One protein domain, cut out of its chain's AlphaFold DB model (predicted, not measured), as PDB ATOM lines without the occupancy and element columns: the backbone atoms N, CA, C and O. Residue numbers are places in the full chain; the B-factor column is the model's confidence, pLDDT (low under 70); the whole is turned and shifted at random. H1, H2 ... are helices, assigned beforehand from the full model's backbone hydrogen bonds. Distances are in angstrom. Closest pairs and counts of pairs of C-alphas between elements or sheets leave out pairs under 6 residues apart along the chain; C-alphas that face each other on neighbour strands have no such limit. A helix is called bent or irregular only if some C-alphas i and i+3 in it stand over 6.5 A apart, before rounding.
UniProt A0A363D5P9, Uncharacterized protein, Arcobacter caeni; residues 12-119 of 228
ATOM      1  N   LEU A  12      31.467  55.063  62.206       74.81
ATOM      2  CA  LEU A  12      31.155  55.141  60.775       74.81
ATOM      3  C   LEU A  12      32.385  55.464  59.916       74.81
ATOM      4  O   LEU A  12      32.514  54.922  58.821       74.81
ATOM      5  N   ASP A  13      33.307  56.285  60.424       81.88
ATOM      6  CA  ASP A  13      34.553  56.601  59.724       81.88
ATOM      7  C   ASP A  13      35.434  55.353  59.616       81.88
ATOM      8  O   ASP A  13      36.027  55.102  58.572       81.88
ATOM      9  N   TYR A  14      35.465  54.521  60.663       80.88
ATOM     10  CA  TYR A  14      36.224  53.270  60.652       80.88
ATOM     11  C   TYR A  14      35.679  52.259  59.637       80.88
ATOM     12  O   TYR A  14      36.460  51.650  58.911       80.88
ATOM     13  N   ILE A  15      34.351  52.103  59.556       81.88
ATOM     14  CA  ILE A  15      33.709  51.216  58.568       81.88
ATOM     15  C   ILE A  15      34.101  51.650  57.156       81.88
ATOM     16  O   ILE A  15      34.588  50.838  56.377       81.88
ATOM     17  N   LYS A  16      33.982  52.948  56.865       85.38
ATOM     18  CA  LYS A  16      34.324  53.494  55.552       85.38
ATOM     19  C   LYS A  16      35.805  53.319  55.208       85.38
ATOM     20  O   LYS A  16      36.130  52.913  54.100       85.38
ATOM     21  N   ILE A  17      36.706  53.578  56.158       87.88
ATOM     22  CA  ILE A  17      38.149  53.358  55.969       87.88
ATOM     23  C   ILE A  17      38.438  51.884  55.664       87.88
ATOM     24  O   ILE A  17      39.273  51.584  54.809       87.88
ATOM     25  N   MET A  18      37.761  50.965  56.354       86.50
ATOM     26  CA  MET A  18      37.933  49.534  56.130       86.50
ATOM     27  C   MET A  18      37.444  49.121  54.736       86.50
ATOM     28  O   MET A  18      38.164  48.416  54.031       86.50
ATOM     29  N   GLU A  19      36.272  49.599  54.312       86.56
ATOM     30  CA  GLU A  19      35.739  49.377  52.960       86.56
ATOM     31  C   GLU A  19      36.693  49.922  51.885       86.56
ATOM     32  O   GLU A  19      37.049  49.204  50.946       86.56
ATOM     33  N   ASP A  20      37.181  51.156  52.048       90.44
ATOM     34  CA  ASP A  20      38.131  51.783  51.124       90.44
ATOM     35  C   ASP A  20      39.431  50.962  51.023       90.44
ATOM     36  O   ASP A  20      39.937  50.712  49.924       90.44
ATOM     37  N   PHE A  21      39.953  50.475  52.155       92.06
ATOM     38  CA  PHE A  21      41.141  49.620  52.184       92.06
ATOM     39  C   PHE A  21      40.914  48.279  51.473       92.06
ATOM     40  O   PHE A  21      41.766  47.838  50.696       92.06
ATOM     41  N   GLN A  22      39.766  47.634  51.695       92.75
ATOM     42  CA  GLN A  22      39.408  46.387  51.016       92.75
ATOM     43  C   GLN A  22      39.305  46.587  49.500       92.75
ATOM     44  O   GLN A  22      39.847  45.782  48.742       92.75
ATOM     45  N   ILE A  23      38.674  47.677  49.049       93.00
ATOM     46  CA  ILE A  23      38.548  48.021  47.626       93.00
ATOM     47  C   ILE A  23      39.923  48.278  47.004       93.00
ATOM     48  O   ILE A  23      40.203  47.773  45.914       93.00
ATOM     49  N   LEU A  24      40.801  49.021  47.684       94.00
ATOM     50  CA  LEU A  24      42.175  49.243  47.225       94.00
ATOM     51  C   LEU A  24      42.932  47.922  47.087       94.00
ATOM     52  O   LEU A  24      43.552  47.684  46.051       94.00
ATOM     53  N   LYS A  25      42.819  47.040  48.087       94.62
ATOM     54  CA  LYS A  25      43.423  45.707  48.051       94.62
ATOM     55  C   LYS A  25      42.907  44.900  46.858       94.62
ATOM     56  O   LYS A  25      43.713  44.393  46.086       94.62
ATOM     57  N   ILE A  26      41.591  44.851  46.647       95.38
ATOM     58  CA  ILE A  26      40.970  44.163  45.502       95.38
ATOM     59  C   ILE A  26      41.474  44.729  44.172       95.38
ATOM     60  O   ILE A  26      41.778  43.965  43.259       95.38
ATOM     61  N   ASN A  27      41.572  46.051  44.041       93.94
ATOM     62  CA  ASN A  27      42.047  46.685  42.811       93.94
ATOM     63  C   ASN A  27      43.538  46.438  42.554       93.94
ATOM     64  O   ASN A  27      43.943  46.405  41.397       93.94
ATOM     65  N   SER A  28      44.336  46.250  43.608       95.00
ATOM     66  CA  SER A  28      45.762  45.927  43.489       95.00
ATOM     67  C   SER A  28      46.053  44.461  43.153       95.00
ATOM     68  O   SER A  28      47.160  44.168  42.716       95.00
ATOM     69  N   MET A  29      45.086  43.553  43.338       95.56
ATOM     70  CA  MET A  29      45.278  42.120  43.091       95.56
ATOM     71  C   MET A  29      45.474  41.806  41.610       95.56
ATOM     72  O   MET A  29      44.702  42.248  40.748       95.56
ATOM     73  N   GLU A  30      46.428  40.924  41.330       95.19
ATOM     74  CA  GLU A  30      46.517  40.287  40.021       95.19
ATOM     75  C   GLU A  30      45.327  39.342  39.787       95.19
ATOM     76  O   GLU A  30      44.664  38.869  40.714       95.19
ATOM     77  N   LYS A  31      45.030  39.044  38.518       91.94
ATOM     78  CA  LYS A  31      43.879  38.200  38.157       91.94
ATOM     79  C   LYS A  31      43.984  36.784  38.711       91.94
ATOM     80  O   LYS A  31      42.982  36.237  39.169       91.94
ATOM     81  N   ASP A  32      45.181  36.211  38.675       92.12
ATOM     82  CA  ASP A  32      45.421  34.863  39.179       92.12
ATOM     83  C   ASP A  32      45.326  34.821  40.711       92.12
ATOM     84  O   ASP A  32      44.724  33.898  41.257       92.12
ATOM     85  N   GLU A  33      45.803  35.863  41.400       95.25
ATOM     86  CA  GLU A  33      45.634  36.029  42.850       95.25
ATOM     87  C   GLU A  33      44.150  36.115  43.233       95.25
ATOM     88  O   GLU A  33      43.677  35.382  44.108       95.25
ATOM     89  N   LEU A  34      43.375  36.951  42.531       94.88
ATOM     90  CA  LEU A  34      41.932  37.046  42.744       94.88
ATOM     91  C   LEU A  34      41.249  35.690  42.520       94.88
ATOM     92  O   LEU A  34      40.361  35.310  43.282       94.88
ATOM     93  N   LEU A  35      41.655  34.942  41.492       93.19
ATOM     94  CA  LEU A  35      41.078  33.635  41.196       93.19
ATOM     95  C   LEU A  35      41.367  32.608  42.300       93.19
ATOM     96  O   LEU A  35      40.487  31.805  42.612       93.19
ATOM     97  N   VAL A  36      42.557  32.645  42.908       94.12
ATOM     98  CA  VAL A  36      42.894  31.819  44.081       94.12
ATOM     99  C   VAL A  36      41.951  32.146  45.239       94.12
ATOM    100  O   VAL A  36      41.343  31.235  45.802       94.12
ATOM    101  N   HIS A  37      41.747  33.432  45.535       95.44
ATOM    102  CA  HIS A  37      40.803  33.866  46.567       95.44
ATOM    103  C   HIS A  37      39.361  33.447  46.266       95.44
ATOM    104  O   HIS A  37      38.657  32.989  47.159       95.44
ATOM    105  N   LEU A  38      38.918  33.560  45.014       94.62
ATOM    106  CA  LEU A  38      37.569  33.178  44.603       94.62
ATOM    107  C   LEU A  38      37.317  31.670  44.678       94.62
ATOM    108  O   LEU A  38      36.166  31.261  44.807       94.62
ATOM    109  N   LYS A  39      38.355  30.837  44.594       93.44
ATOM    110  CA  LYS A  39      38.236  29.374  44.693       93.44
ATOM    111  C   LYS A  39      38.398  28.832  46.112       93.44
ATOM    112  O   LYS A  39      38.195  27.639  46.309       93.44
ATOM    113  N   ASN A  40      38.747  29.684  47.071       94.00
ATOM    114  CA  ASN A  40      38.900  29.314  48.469       94.00
ATOM    115  C   ASN A  40      37.718  29.859  49.282       94.00
ATOM    116  O   ASN A  40      37.597  31.072  49.438       94.00
ATOM    117  N   SER A  41      36.864  28.980  49.810       91.75
ATOM    118  CA  SER A  41      35.714  29.370  50.642       91.75
ATOM    119  C   SER A  41      36.123  30.097  51.924       91.75
ATOM    120  O   SER A  41      35.378  30.953  52.382       91.75
ATOM    121  N   GLU A  42      37.322  29.837  52.446       93.06
ATOM    122  CA  GLU A  42      37.880  30.472  53.653       93.06
ATOM    123  C   GLU A  42      38.635  31.775  53.343       93.06
ATOM    124  O   GLU A  42      39.353  32.338  54.169       93.06
ATOM    125  N   SER A  43      38.536  32.260  52.107       95.00
ATOM    126  CA  SER A  43      39.153  33.517  51.720       95.00
ATOM    127  C   SER A  43      38.499  34.694  52.443       95.00
ATOM    128  O   SER A  43      37.279  34.851  52.410       95.00
ATOM    129  N   TRP A  44      39.328  35.608  52.960       94.44
ATOM    130  CA  TRP A  44      38.895  36.880  53.563       94.44
ATOM    131  C   TRP A  44      37.903  37.663  52.685       94.44
ATOM    132  O   TRP A  44      37.088  38.429  53.188       94.44
ATOM    133  N   LEU A  45      37.974  37.481  51.362       95.25
ATOM    134  CA  LEU A  45      37.077  38.098  50.392       95.25
ATOM    135  C   LEU A  45      35.605  37.737  50.652       95.25
ATOM    136  O   LEU A  45      34.722  38.573  50.465       95.25
ATOM    137  N   TYR A  46      35.329  36.505  51.077       95.62
ATOM    138  CA  TYR A  46      33.975  36.067  51.385       95.62
ATOM    139  C   TYR A  46      33.512  36.644  52.718       95.62
ATOM    140  O   TYR A  46      32.519  37.370  52.737       95.62
ATOM    141  N   ASP A  47      34.269  36.419  53.790       90.38
ATOM    142  CA  ASP A  47      33.858  36.803  55.143       90.38
ATOM    143  C   ASP A  47      33.867  38.313  55.382       90.38
ATOM    144  O   ASP A  47      32.949  38.844  56.001       90.38
ATOM    145  N   CYS A  48      34.890  39.020  54.898       90.06
ATOM    146  CA  CYS A  48      35.085  40.430  55.230       90.06
ATOM    147  C   CYS A  48      34.496  41.400  54.202       90.06
ATOM    148  O   CYS A  48      34.327  42.569  54.541       90.06
ATOM    149  N   TYR A  49      34.257  40.964  52.960       92.81
ATOM    150  CA  TYR A  49      33.809  41.851  51.876       92.81
ATOM    151  C   TYR A  49      32.444  41.452  51.298       92.81
ATOM    152  O   TYR A  49      31.583  42.306  51.102       92.81
ATOM    153  N   LEU A  50      32.203  40.163  51.029       95.62
ATOM    154  CA  LEU A  50      30.985  39.736  50.327       95.62
ATOM    155  C   LEU A  50      29.818  39.355  51.245       95.62
ATOM    156  O   LEU A  50      28.677  39.520  50.816       95.62
ATOM    157  N   LYS A  51      30.069  38.835  52.450       95.31
ATOM    158  CA  LYS A  51      29.051  38.238  53.330       95.31
ATOM    159  C   LYS A  51      27.878  39.168  53.605       95.31
ATOM    160  O   LYS A  51      26.768  38.917  53.125       95.31
ATOM    161  N   ASP A  52      28.148  40.276  54.284       93.38
ATOM    162  CA  ASP A  52      27.118  41.240  54.667       93.38
ATOM    163  C   ASP A  52      26.431  41.824  53.434       93.38
ATOM    164  O   ASP A  52      25.211  41.967  53.393       93.38
ATOM    165  N   GLU A  53      27.189  42.120  52.379       93.88
ATOM    166  CA  GLU A  53      26.637  42.640  51.133       93.88
ATOM    167  C   GLU A  53      25.683  41.661  50.432       93.88
ATOM    168  O   GLU A  53      24.678  42.088  49.850       93.88
ATOM    169  N   CYS A  54      26.007  40.369  50.433       96.94
ATOM    170  CA  CYS A  54      25.197  39.323  49.816       96.94
ATOM    171  C   CYS A  54      23.934  39.064  50.632       96.94
ATOM    172  O   CYS A  54      22.844  39.059  50.058       96.94
ATOM    173  N   ILE A  55      24.067  38.895  51.949       96.75
ATOM    174  CA  ILE A  55      22.931  38.654  52.843       96.75
ATOM    175  C   ILE A  55      21.986  39.854  52.836       96.75
ATOM    176  O   ILE A  55      20.794  39.693  52.571       96.75
ATOM    177  N   ASN A  56      22.506  41.076  52.968       95.31
ATOM    178  CA  ASN A  56      21.678  42.277  52.881       95.31
ATOM    179  C   ASN A  56      20.967  42.394  51.529       95.31
ATOM    180  O   ASN A  56      19.802  42.787  51.481       95.31
ATOM    181  N   LEU A  57      21.640  42.068  50.418       96.00
ATOM    182  CA  LEU A  57      21.004  42.083  49.100       96.00
ATOM    183  C   LEU A  57      19.905  41.017  48.996       96.00
ATOM    184  O   LEU A  57      18.832  41.307  48.470       96.00
ATOM    185  N   PHE A  58      20.152  39.805  49.493       96.44
ATOM    186  CA  PHE A  58      19.169  38.726  49.530       96.44
ATOM    187  C   PHE A  58      17.914  39.144  50.310       96.44
ATOM    188  O   PHE A  58      16.818  39.097  49.755       96.44
ATOM    189  N   LEU A  59      18.075  39.661  51.529       95.19
ATOM    190  CA  LEU A  59      16.964  40.108  52.376       95.19
ATOM    191  C   LEU A  59      16.197  41.286  51.757       95.19
ATOM    192  O   LEU A  59      14.976  41.237  51.619       95.19
ATOM    193  N   LYS A  60      16.902  42.320  51.274       95.56
ATOM    194  CA  LYS A  60      16.280  43.507  50.647       95.56
ATOM    195  C   LYS A  60      15.475  43.196  49.388       95.56
ATOM    196  O   LYS A  60      14.665  44.011  48.963       95.56
ATOM    197  N   THR A  61      15.717  42.048  48.767       92.00
ATOM    198  CA  THR A  61      15.037  41.621  47.539       92.00
ATOM    199  C   THR A  61      13.955  40.572  47.795       92.00
ATOM    200  O   THR A  61      13.535  39.892  46.860       92.00
ATOM    201  N   GLY A  62      13.495  40.451  49.044       89.81
ATOM    202  CA  GLY A  62      12.401  39.561  49.439       89.81
ATOM    203  C   GLY A  62      12.843  38.160  49.858       89.81
ATOM    204  O   GLY A  62      11.997  37.286  50.025       89.81
ATOM    205  N   GLY A  63      14.149  37.924  50.010       91.06
ATOM    206  CA  GLY A  63      14.659  36.729  50.671       91.06
ATOM    207  C   GLY A  63      14.335  36.729  52.165       91.06
ATOM    208  O   GLY A  63      14.137  37.780  52.772       91.06
ATOM    209  N   PHE A  64      14.304  35.544  52.759       91.69
ATOM    210  CA  PHE A  64      14.089  35.353  54.188       91.69
ATOM    211  C   PHE A  64      15.006  34.250  54.711       91.69
ATOM    212  O   PHE A  64      15.516  33.435  53.940       91.69
ATOM    213  N   ILE A  65      15.199  34.229  56.025       88.94
ATOM    214  CA  ILE A  65      15.993  33.216  56.719       88.94
ATOM    215  C   ILE A  65      15.014  32.304  57.437       88.94
ATOM    216  O   ILE A  65      14.199  32.767  58.234       88.94
ATOM    217  N   ALA A  66      15.027  31.025  57.073       85.38
ATOM    218  CA  ALA A  66      14.140  30.052  57.685       85.38
ATOM    219  C   ALA A  66      14.592  29.730  59.116       85.38
ATOM    220  O   ALA A  66      15.775  29.826  59.443       85.38
ATOM    221  N   ILE A  67      13.642  29.329  59.960       79.62
ATOM    222  CA  ILE A  67      13.920  28.917  61.340       79.62
ATOM    223  C   ILE A  67      14.934  27.763  61.319       79.62
ATOM    224  O   ILE A  67      14.797  26.827  60.530       79.62
ATOM    225  N   GLY A  68      15.962  27.858  62.166       81.12
ATOM    226  CA  GLY A  68      17.045  26.874  62.251       81.12
ATOM    227  C   GLY A  68      18.202  27.089  61.269       81.12
ATOM    228  O   GLY A  68      19.149  26.312  61.297       81.12
ATOM    229  N   LEU A  69      18.162  28.130  60.429       87.56
ATOM    230  CA  LEU A  69      19.299  28.558  59.608       87.56
ATOM    231  C   LEU A  69      19.819  29.914  60.077       87.56
ATOM    232  O   LEU A  69      19.036  30.806  60.402       87.56
ATOM    233  N   SER A  70      21.138  30.079  60.067       92.31
ATOM    234  CA  SER A  70      21.788  31.376  60.255       92.31
ATOM    235  C   SER A  70      22.155  32.035  58.921       92.31
ATOM    236  O   SER A  70      22.230  31.386  57.871       92.31
ATOM    237  N   ASP A  71      22.426  33.342  58.964       93.38
ATOM    238  CA  ASP A  71      23.015  34.107  57.859       93.38
ATOM    239  C   ASP A  71      24.291  33.426  57.335       93.38
ATOM    240  O   ASP A  71      24.523  33.367  56.125       93.38
ATOM    241  N   ASP A  72      25.088  32.866  58.247       93.50
ATOM    242  CA  ASP A  72      26.352  32.189  57.966       93.50
ATOM    243  C   ASP A  72      26.124  30.897  57.181       93.50
ATOM    244  O   ASP A  72      26.804  30.660  56.180       93.50
ATOM    245  N   ASP A  73      25.125  30.102  57.573       91.88
ATOM    246  CA  ASP A  73      24.764  28.863  56.879       91.88
ATOM    247  C   ASP A  73      24.314  29.154  55.445       91.88
ATOM    248  O   ASP A  73      24.788  28.535  54.487       91.88
ATOM    249  N   LEU A  74      23.429  30.143  55.276       92.62
ATOM    250  CA  LEU A  74      22.940  30.545  53.959       92.62
ATOM    251  C   LEU A  74      24.062  31.078  53.080       92.62
ATOM    252  O   LEU A  74      24.169  30.696  51.908       92.62
ATOM    253  N   PHE A  75      24.905  31.948  53.631       95.88
ATOM    254  CA  PHE A  75      26.031  32.495  52.895       95.88
ATOM    255  C   PHE A  75      26.990  31.386  52.457       95.88
ATOM    256  O   PHE A  75      27.345  31.332  51.276       95.88
ATOM    257  N   LYS A  76      27.319  30.450  53.354       94.75
ATOM    258  CA  LYS A  76      28.180  29.298  53.066       94.75
ATOM    259  C   LYS A  76      27.621  28.425  51.944       94.75
ATOM    260  O   LYS A  76      28.332  28.163  50.975       94.75
ATOM    261  N   ILE A  77      26.330  28.077  51.992       92.44
ATOM    262  CA  ILE A  77      25.649  27.346  50.907       92.44
ATOM    263  C   ILE A  77      25.803  28.094  49.574       92.44
ATOM    264  O   ILE A  77      26.142  27.505  48.542       92.44
ATOM    265  N   GLY A  78      25.571  29.407  49.579       94.31
ATOM    266  CA  GLY A  78      25.719  30.249  48.395       94.31
ATOM    267  C   GLY A  78      27.148  30.265  47.838       94.31
ATOM    268  O   GLY A  78      27.324  30.183  46.615       94.31
ATOM    269  N   VAL A  79      28.152  30.359  48.711       96.00
ATOM    270  CA  VAL A  79      29.584  30.376  48.371       96.00
ATOM    271  C   VAL A  79      30.029  29.034  47.802       96.00
ATOM    272  O   VAL A  79      30.545  29.015  46.685       96.00
ATOM    273  N   ASP A  80      29.750  27.918  48.473       93.25
ATOM    274  CA  ASP A  80      30.191  26.580  48.049       93.25
ATOM    275  C   ASP A  80      29.656  26.227  46.654       93.25
ATOM    276  O   ASP A  80      30.390  25.793  45.754       93.25
ATOM    277  N   ILE A  81      28.373  26.519  46.414       91.56
ATOM    278  CA  ILE A  81      27.769  26.341  45.093       91.56
ATOM    279  C   ILE A  81      28.433  27.277  44.074       91.56
ATOM    280  O   ILE A  81      28.699  26.857  42.946       91.56
ATOM    281  N   THR A  82      28.731  28.525  44.439       94.50
ATOM    282  CA  THR A  82      29.386  29.485  43.534       94.50
ATOM    283  C   THR A  82      30.805  29.049  43.170       94.50
ATOM    284  O   THR A  82      31.154  29.088  41.991       94.50
ATOM    285  N   ILE A  83      31.593  28.544  44.121       93.38
ATOM    286  CA  ILE A  83      32.943  28.009  43.884       93.38
ATOM    287  C   ILE A  83      32.894  26.848  42.889       93.38
ATOM    288  O   ILE A  83      33.648  26.833  41.910       93.38
ATOM    289  N   SER A  84      31.937  25.927  43.048       90.25
ATOM    290  CA  SER A  84      31.736  24.835  42.081       90.25
ATOM    291  C   SER A  84      31.404  25.340  40.663       90.25
ATOM    292  O   SER A  84      31.714  24.687  39.663       90.25
ATOM    293  N   GLN A  85      30.783  26.520  40.553       89.88
ATOM    294  CA  GLN A  85      30.393  27.146  39.288       89.88
ATOM    295  C   GLN A  85      31.503  28.001  38.670       89.88
ATOM    296  O   GLN A  85      31.562  28.076  37.445       89.88
ATOM    297  N   ILE A  86      32.389  28.600  39.472       90.06
ATOM    298  CA  ILE A  86      33.551  29.372  38.998       90.06
ATOM    299  C   ILE A  86      34.461  28.505  38.117       90.06
ATOM    300  O   ILE A  86      35.052  28.994  37.158       90.06
ATOM    301  N   ASN A  87      34.524  27.196  38.380       77.31
ATOM    302  CA  ASN A  87      35.293  26.251  37.567       77.31
ATOM    303  C   ASN A  87      34.665  25.939  36.189       77.31
ATOM    304  O   ASN A  87      35.280  25.246  35.378       77.31
ATOM    305  N   LYS A  88      33.454  26.430  35.889       81.38
ATOM    306  CA  LYS A  88      32.774  26.203  34.602       81.38
ATOM    307  C   LYS A  88      33.193  27.253  33.568       81.38
ATOM    308  O   LYS A  88      33.418  28.415  33.896       81.38
ATOM    309  N   ARG A  89      33.241  26.862  32.285       64.62
ATOM    310  CA  ARG A  89      33.483  27.814  31.183       64.62
ATOM    311  C   ARG A  89      32.399  28.909  31.210       64.62
ATOM    312  O   ARG A  89      31.224  28.592  31.381       64.62
ATOM    313  N   TYR A  90      32.802  30.170  31.018       72.69
ATOM    314  CA  TYR A  90      31.942  31.360  30.841       72.69
ATOM    315  C   TYR A  90      31.326  32.013  32.090       72.69
ATOM    316  O   TYR A  90      30.402  32.812  31.958       72.69
ATOM    317  N   PHE A  91      31.812  31.727  33.300       82.31
ATOM    318  CA  PHE A  91      31.264  32.372  34.498       82.31
ATOM    319  C   PHE A  91      31.543  33.894  34.554       82.31
ATOM    320  O   PHE A  91      30.641  34.686  34.833       82.31
ATOM    321  N   PHE A  92      32.764  34.307  34.217       86.94
ATOM    322  CA  PHE A  92      33.172  35.686  33.921       86.94
ATOM    323  C   PHE A  92      34.344  35.666  32.930       86.94
ATOM    324  O   PHE A  92      34.965  34.618  32.728       86.94
ATOM    325  N   ASP A  93      34.644  36.804  32.300       87.38
ATOM    326  CA  ASP A  93      35.800  36.934  31.413       87.38
ATOM    327  C   ASP A  93      36.969  37.519  32.205       87.38
ATOM    328  O   ASP A  93      37.063  38.728  32.398       87.38
ATOM    329  N   ILE A  94      37.871  36.650  32.663       85.62
ATOM    330  CA  ILE A  94      39.002  37.051  33.509       85.62
ATOM    331  C   ILE A  94      39.967  38.028  32.818       85.62
ATOM    332  O   ILE A  94      40.689  38.758  33.495       85.62
ATOM    333  N   LYS A  95      39.982  38.049  31.477       84.38
ATOM    334  CA  LYS A  95      40.857  38.927  30.691       84.38
ATOM    335  C   LYS A  95      40.234  40.299  30.474       84.38
ATOM    336  O   LYS A  95      40.960  41.285  30.417       84.38
ATOM    337  N   LYS A  96      38.909  40.356  30.314       88.88
ATOM    338  CA  LYS A  96      38.188  41.588  29.971       88.88
ATOM    339  C   LYS A  96      37.591  42.302  31.181       88.88
ATOM    340  O   LYS A  96      37.562  43.529  31.201       88.88
ATOM    341  N   ASP A  97      37.078  41.557  32.153       92.31
ATOM    342  CA  ASP A  97      36.396  42.125  33.310       92.31
ATOM    343  C   ASP A  97      37.418  42.616  34.347       92.31
ATOM    344  O   ASP A  97      38.358  41.896  34.690       92.31
ATOM    345  N   ASP A  98      37.226  43.818  34.899       94.19
ATOM    346  CA  ASP A  98      37.992  44.281  36.061       94.19
ATOM    347  C   ASP A  98      37.625  43.495  37.342       94.19
ATOM    348  O   ASP A  98      36.635  42.760  37.386       94.19
ATOM    349  N   ASN A  99      38.453  43.607  38.388       95.00
ATOM    350  CA  ASN A  99      38.270  42.825  39.618       95.00
ATOM    351  C   ASN A  99      36.925  43.130  40.292       95.00
ATOM    352  O   ASN A  99      36.234  42.216  40.738       95.00
ATOM    353  N   ILE A 100      36.500  44.393  40.297       94.56
ATOM    354  CA  ILE A 100      35.237  44.817  40.905       94.56
ATOM    355  C   ILE A 100      34.042  44.253  40.133       94.56
ATOM    356  O   ILE A 100      33.067  43.794  40.734       94.56
ATOM    357  N   LEU A 101      34.096  44.241  38.803       94.44
ATOM    358  CA  LEU A 101      33.059  43.665  37.955       94.44
ATOM    359  C   LEU A 101      32.959  42.148  38.148       94.44
ATOM    360  O   LEU A 101      31.845  41.622  38.239       94.44
ATOM    361  N   ILE A 102      34.095  41.455  38.267       94.69
ATOM    362  CA  ILE A 102      34.138  40.028  38.614       94.69
ATOM    363  C   ILE A 102      33.434  39.796  39.956       94.69
ATOM    364  O   ILE A 102      32.526  38.965  40.034       94.69
ATOM    365  N   LEU A 103      33.766  40.573  40.992       95.38
ATOM    366  CA  LEU A 103      33.140  40.444  42.312       95.38
ATOM    367  C   LEU A 103      31.641  40.746  42.295       95.38
ATOM    368  O   LEU A 103      30.870  40.027  42.927       95.38
ATOM    369  N   LYS A 104      31.185  41.729  41.512       94.50
ATOM    370  CA  LYS A 104      29.747  41.991  41.321       94.50
ATOM    371  C   LYS A 104      29.018  40.791  40.707       94.50
ATOM    372  O   LYS A 104      27.897  40.475  41.124       94.50
ATOM    373  N   LYS A 105      29.639  40.103  39.742       94.69
ATOM    374  CA  LYS A 105      29.092  38.868  39.151       94.69
ATOM    375  C   LYS A 105      29.057  37.731  40.175       94.69
ATOM    376  O   LYS A 105      28.037  37.048  40.274       94.69
ATOM    377  N   VAL A 106      30.116  37.574  40.972       95.56
ATOM    378  CA  VAL A 106      30.199  36.585  42.063       95.56
ATOM    379  C   VAL A 106      29.114  36.840  43.112       95.56
ATOM    380  O   VAL A 106      28.313  35.946  43.367       95.56
ATOM    381  N   LYS A 107      28.986  38.070  43.622       95.81
ATOM    382  CA  LYS A 107      27.917  38.498  44.543       95.81
ATOM    383  C   LYS A 107      26.528  38.152  44.008       95.81
ATOM    384  O   LYS A 107      25.729  37.510  44.686       95.81
ATOM    385  N   SER A 108      26.250  38.536  42.762       94.56
ATOM    386  CA  SER A 108      24.962  38.251  42.116       94.56
ATOM    387  C   SER A 108      24.692  36.750  42.029       94.56
ATOM    388  O   SER A 108      23.552  36.307  42.187       94.56
ATOM    389  N   ARG A 109      25.736  35.948  41.794       95.06
ATOM    390  CA  ARG A 109      25.609  34.497  41.755       95.06
ATOM    391  C   ARG A 109      25.347  33.903  43.133       95.06
ATOM    392  O   ARG A 109      24.437  33.084  43.219       95.06
ATOM    393  N   ILE A 110      26.082  34.316  44.166       96.62
ATOM    394  CA  ILE A 110      25.882  33.851  45.548       96.62
ATOM    395  C   ILE A 110      24.427  34.077  45.948       96.62
ATOM    396  O   ILE A 110      23.729  33.122  46.276       96.62
ATOM    397  N   VAL A 111      23.925  35.305  45.791       96.69
ATOM    398  CA  VAL A 111      22.531  35.642  46.122       96.69
ATOM    399  C   VAL A 111      21.537  34.786  45.333       96.69
ATOM    400  O   VAL A 111      20.557  34.296  45.888       96.69
ATOM    401  N   ASN A 112      21.788  34.544  44.044       94.25
ATOM    402  CA  ASN A 112      20.932  33.664  43.248       94.25
ATOM    403  C   ASN A 112      20.999  32.198  43.688       94.25
ATOM    404  O   ASN A 112      19.985  31.508  43.625       94.25
ATOM    405  N   ASN A 113      22.158  31.703  44.116       93.88
ATOM    406  CA  ASN A 113      22.302  30.347  44.636       93.88
ATOM    407  C   ASN A 113      21.552  30.193  45.969       93.88
ATOM    408  O   ASN A 113      20.814  29.221  46.111       93.88
ATOM    409  N   ILE A 114      21.622  31.188  46.860       94.69
ATOM    410  CA  ILE A 114      20.815  31.236  48.092       94.69
ATOM    411  C   ILE A 114      19.318  31.220  47.753       94.69
ATOM    412  O   ILE A 114      18.571  30.402  48.276       94.69
ATOM    413  N   ARG A 115      18.854  32.040  46.801       93.12
ATOM    414  CA  ARG A 115      17.445  31.994  46.357       93.12
ATOM    415  C   ARG A 115      17.050  30.634  45.785       93.12
ATOM    416  O   ARG A 115      15.963  30.142  46.065       93.12
ATOM    417  N   ASN A 116      17.920  30.028  44.977       92.00
ATOM    418  CA  ASN A 116      17.664  28.711  44.395       92.00
ATOM    419  C   ASN A 116      17.529  27.629  45.474       92.00
ATOM    420  O   ASN A 116      16.748  26.705  45.268       92.00
ATOM    421  N   TYR A 117      18.242  27.751  46.597       91.19
ATOM    422  CA  TYR A 117      18.094  26.841  47.732       91.19
ATOM    423  C   TYR A 117      16.664  26.849  48.285       91.19
ATOM    424  O   TYR A 117      16.154  25.800  48.639       91.19
ATOM    425  N   PHE A 118      15.955  27.977  48.252       90.12
ATOM    426  CA  PHE A 118      14.547  28.050  48.664       90.12
ATOM    427  C   PHE A 118      13.540  27.775  47.537       90.12
ATOM    428  O   PHE A 118      12.332  27.828  47.754       90.12
ATOM    429  N   SER A 119      14.003  27.490  46.318       89.00
ATOM    430  CA  SER A 119      13.111  27.307  45.175       89.00
ATOM    431  C   SER A 119      12.515  25.892  45.157       89.00
ATOM    432  O   SER A 119      13.270  24.929  44.984       89.00
TER     433      SER A 119
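What this domain is: This is residues 12 to 119 of the 228 residues of an uncharacterized protein of Arcobacter caeni (UniProt A0A363D5P9). Three helices, H3, H4 and H5, pack on one another at steep angles as a crossed core, with the short H2 at one end and H1 reaching away as an arm whose residues 12 to 17 stick out free. H1 and H2 make a corner at their tight link, and a long loop, residues 87 to 98, leads from H4 to H5. The printed part has 108 residues with five named helices, H1 to H5 in order along the chain, and no named strand; the class is all helix. It is compact, with a radius of gyration of the C-alphas of 14.0 A, and its spans are 41 by 40 by 23 A.

Where its parts are: Find C-alpha 12 at (31.155, 55.141, 60.775); from there H1 runs through residues 12 to 28, 24.4 A from first to last C-alpha. H2 follows as residues 31 to 39. Look next at H3, residues 44 to 60, 23.7 A long; it is irregular, with C-alphas 49 and 52 standing 7.3 A apart, and has a kink of 48 degrees near residue 51. H4, residues 71 to 86, begins at C-alpha 71 at (23.015, 34.107, 57.859) and is 22.1 A long. H5, residues 99 to 117, is the longest helix at 27.0 A and ends at C-alpha 117 at (18.094, 26.841, 47.732).

How they stand to each other: Start at H1, which touches H5 only at their ends, closest at the C-alphas of Asn 27 and Asn 99, 6.3 A; their lines are only just about perpendicular, at 71 degrees. H1 and H4 are apart. H2 and H3 only just touch, with 3 pairs of C-alphas within 8 A, and only at the corner by their link; the closest C-alphas are those of His 37 and Leu 45, 6.8 A. H2 touches H4 only at their ends, at the C-alphas of Lys 39 and Ile 83, 5.5 A. Farther along, H3 touches H4 at the C-alphas of Lys 51 and Phe 75, 6.5 A, opposite ways at a steep tilt of 69 degrees, only just short of perpendicular. H3 touches residues 107 to 115 of H5, closest at the C-alphas of Phe 58 and Val 111, 5.7 A, the same way at a steep tilt of 54 degrees. H4 touches residues 106 to 114 of H5, closest at the C-alphas of Gly 78 and Ile 110, 4.6 A, opposite ways at a steep tilt of 65 degrees. In H1, H2, H4 and H5 every O i to N i+4 pair is within hydrogen-bond range; in H3, 10 of 13 are.

The domain as a whole: The two C-alphas farthest apart are those of Ile 67 and Lys 95, 42.0 A. The printed part has no cut; H4 to H5 is a long link of 12 residues. The mean pLDDT of the printed part is 91.4, and residue 89 is under 70.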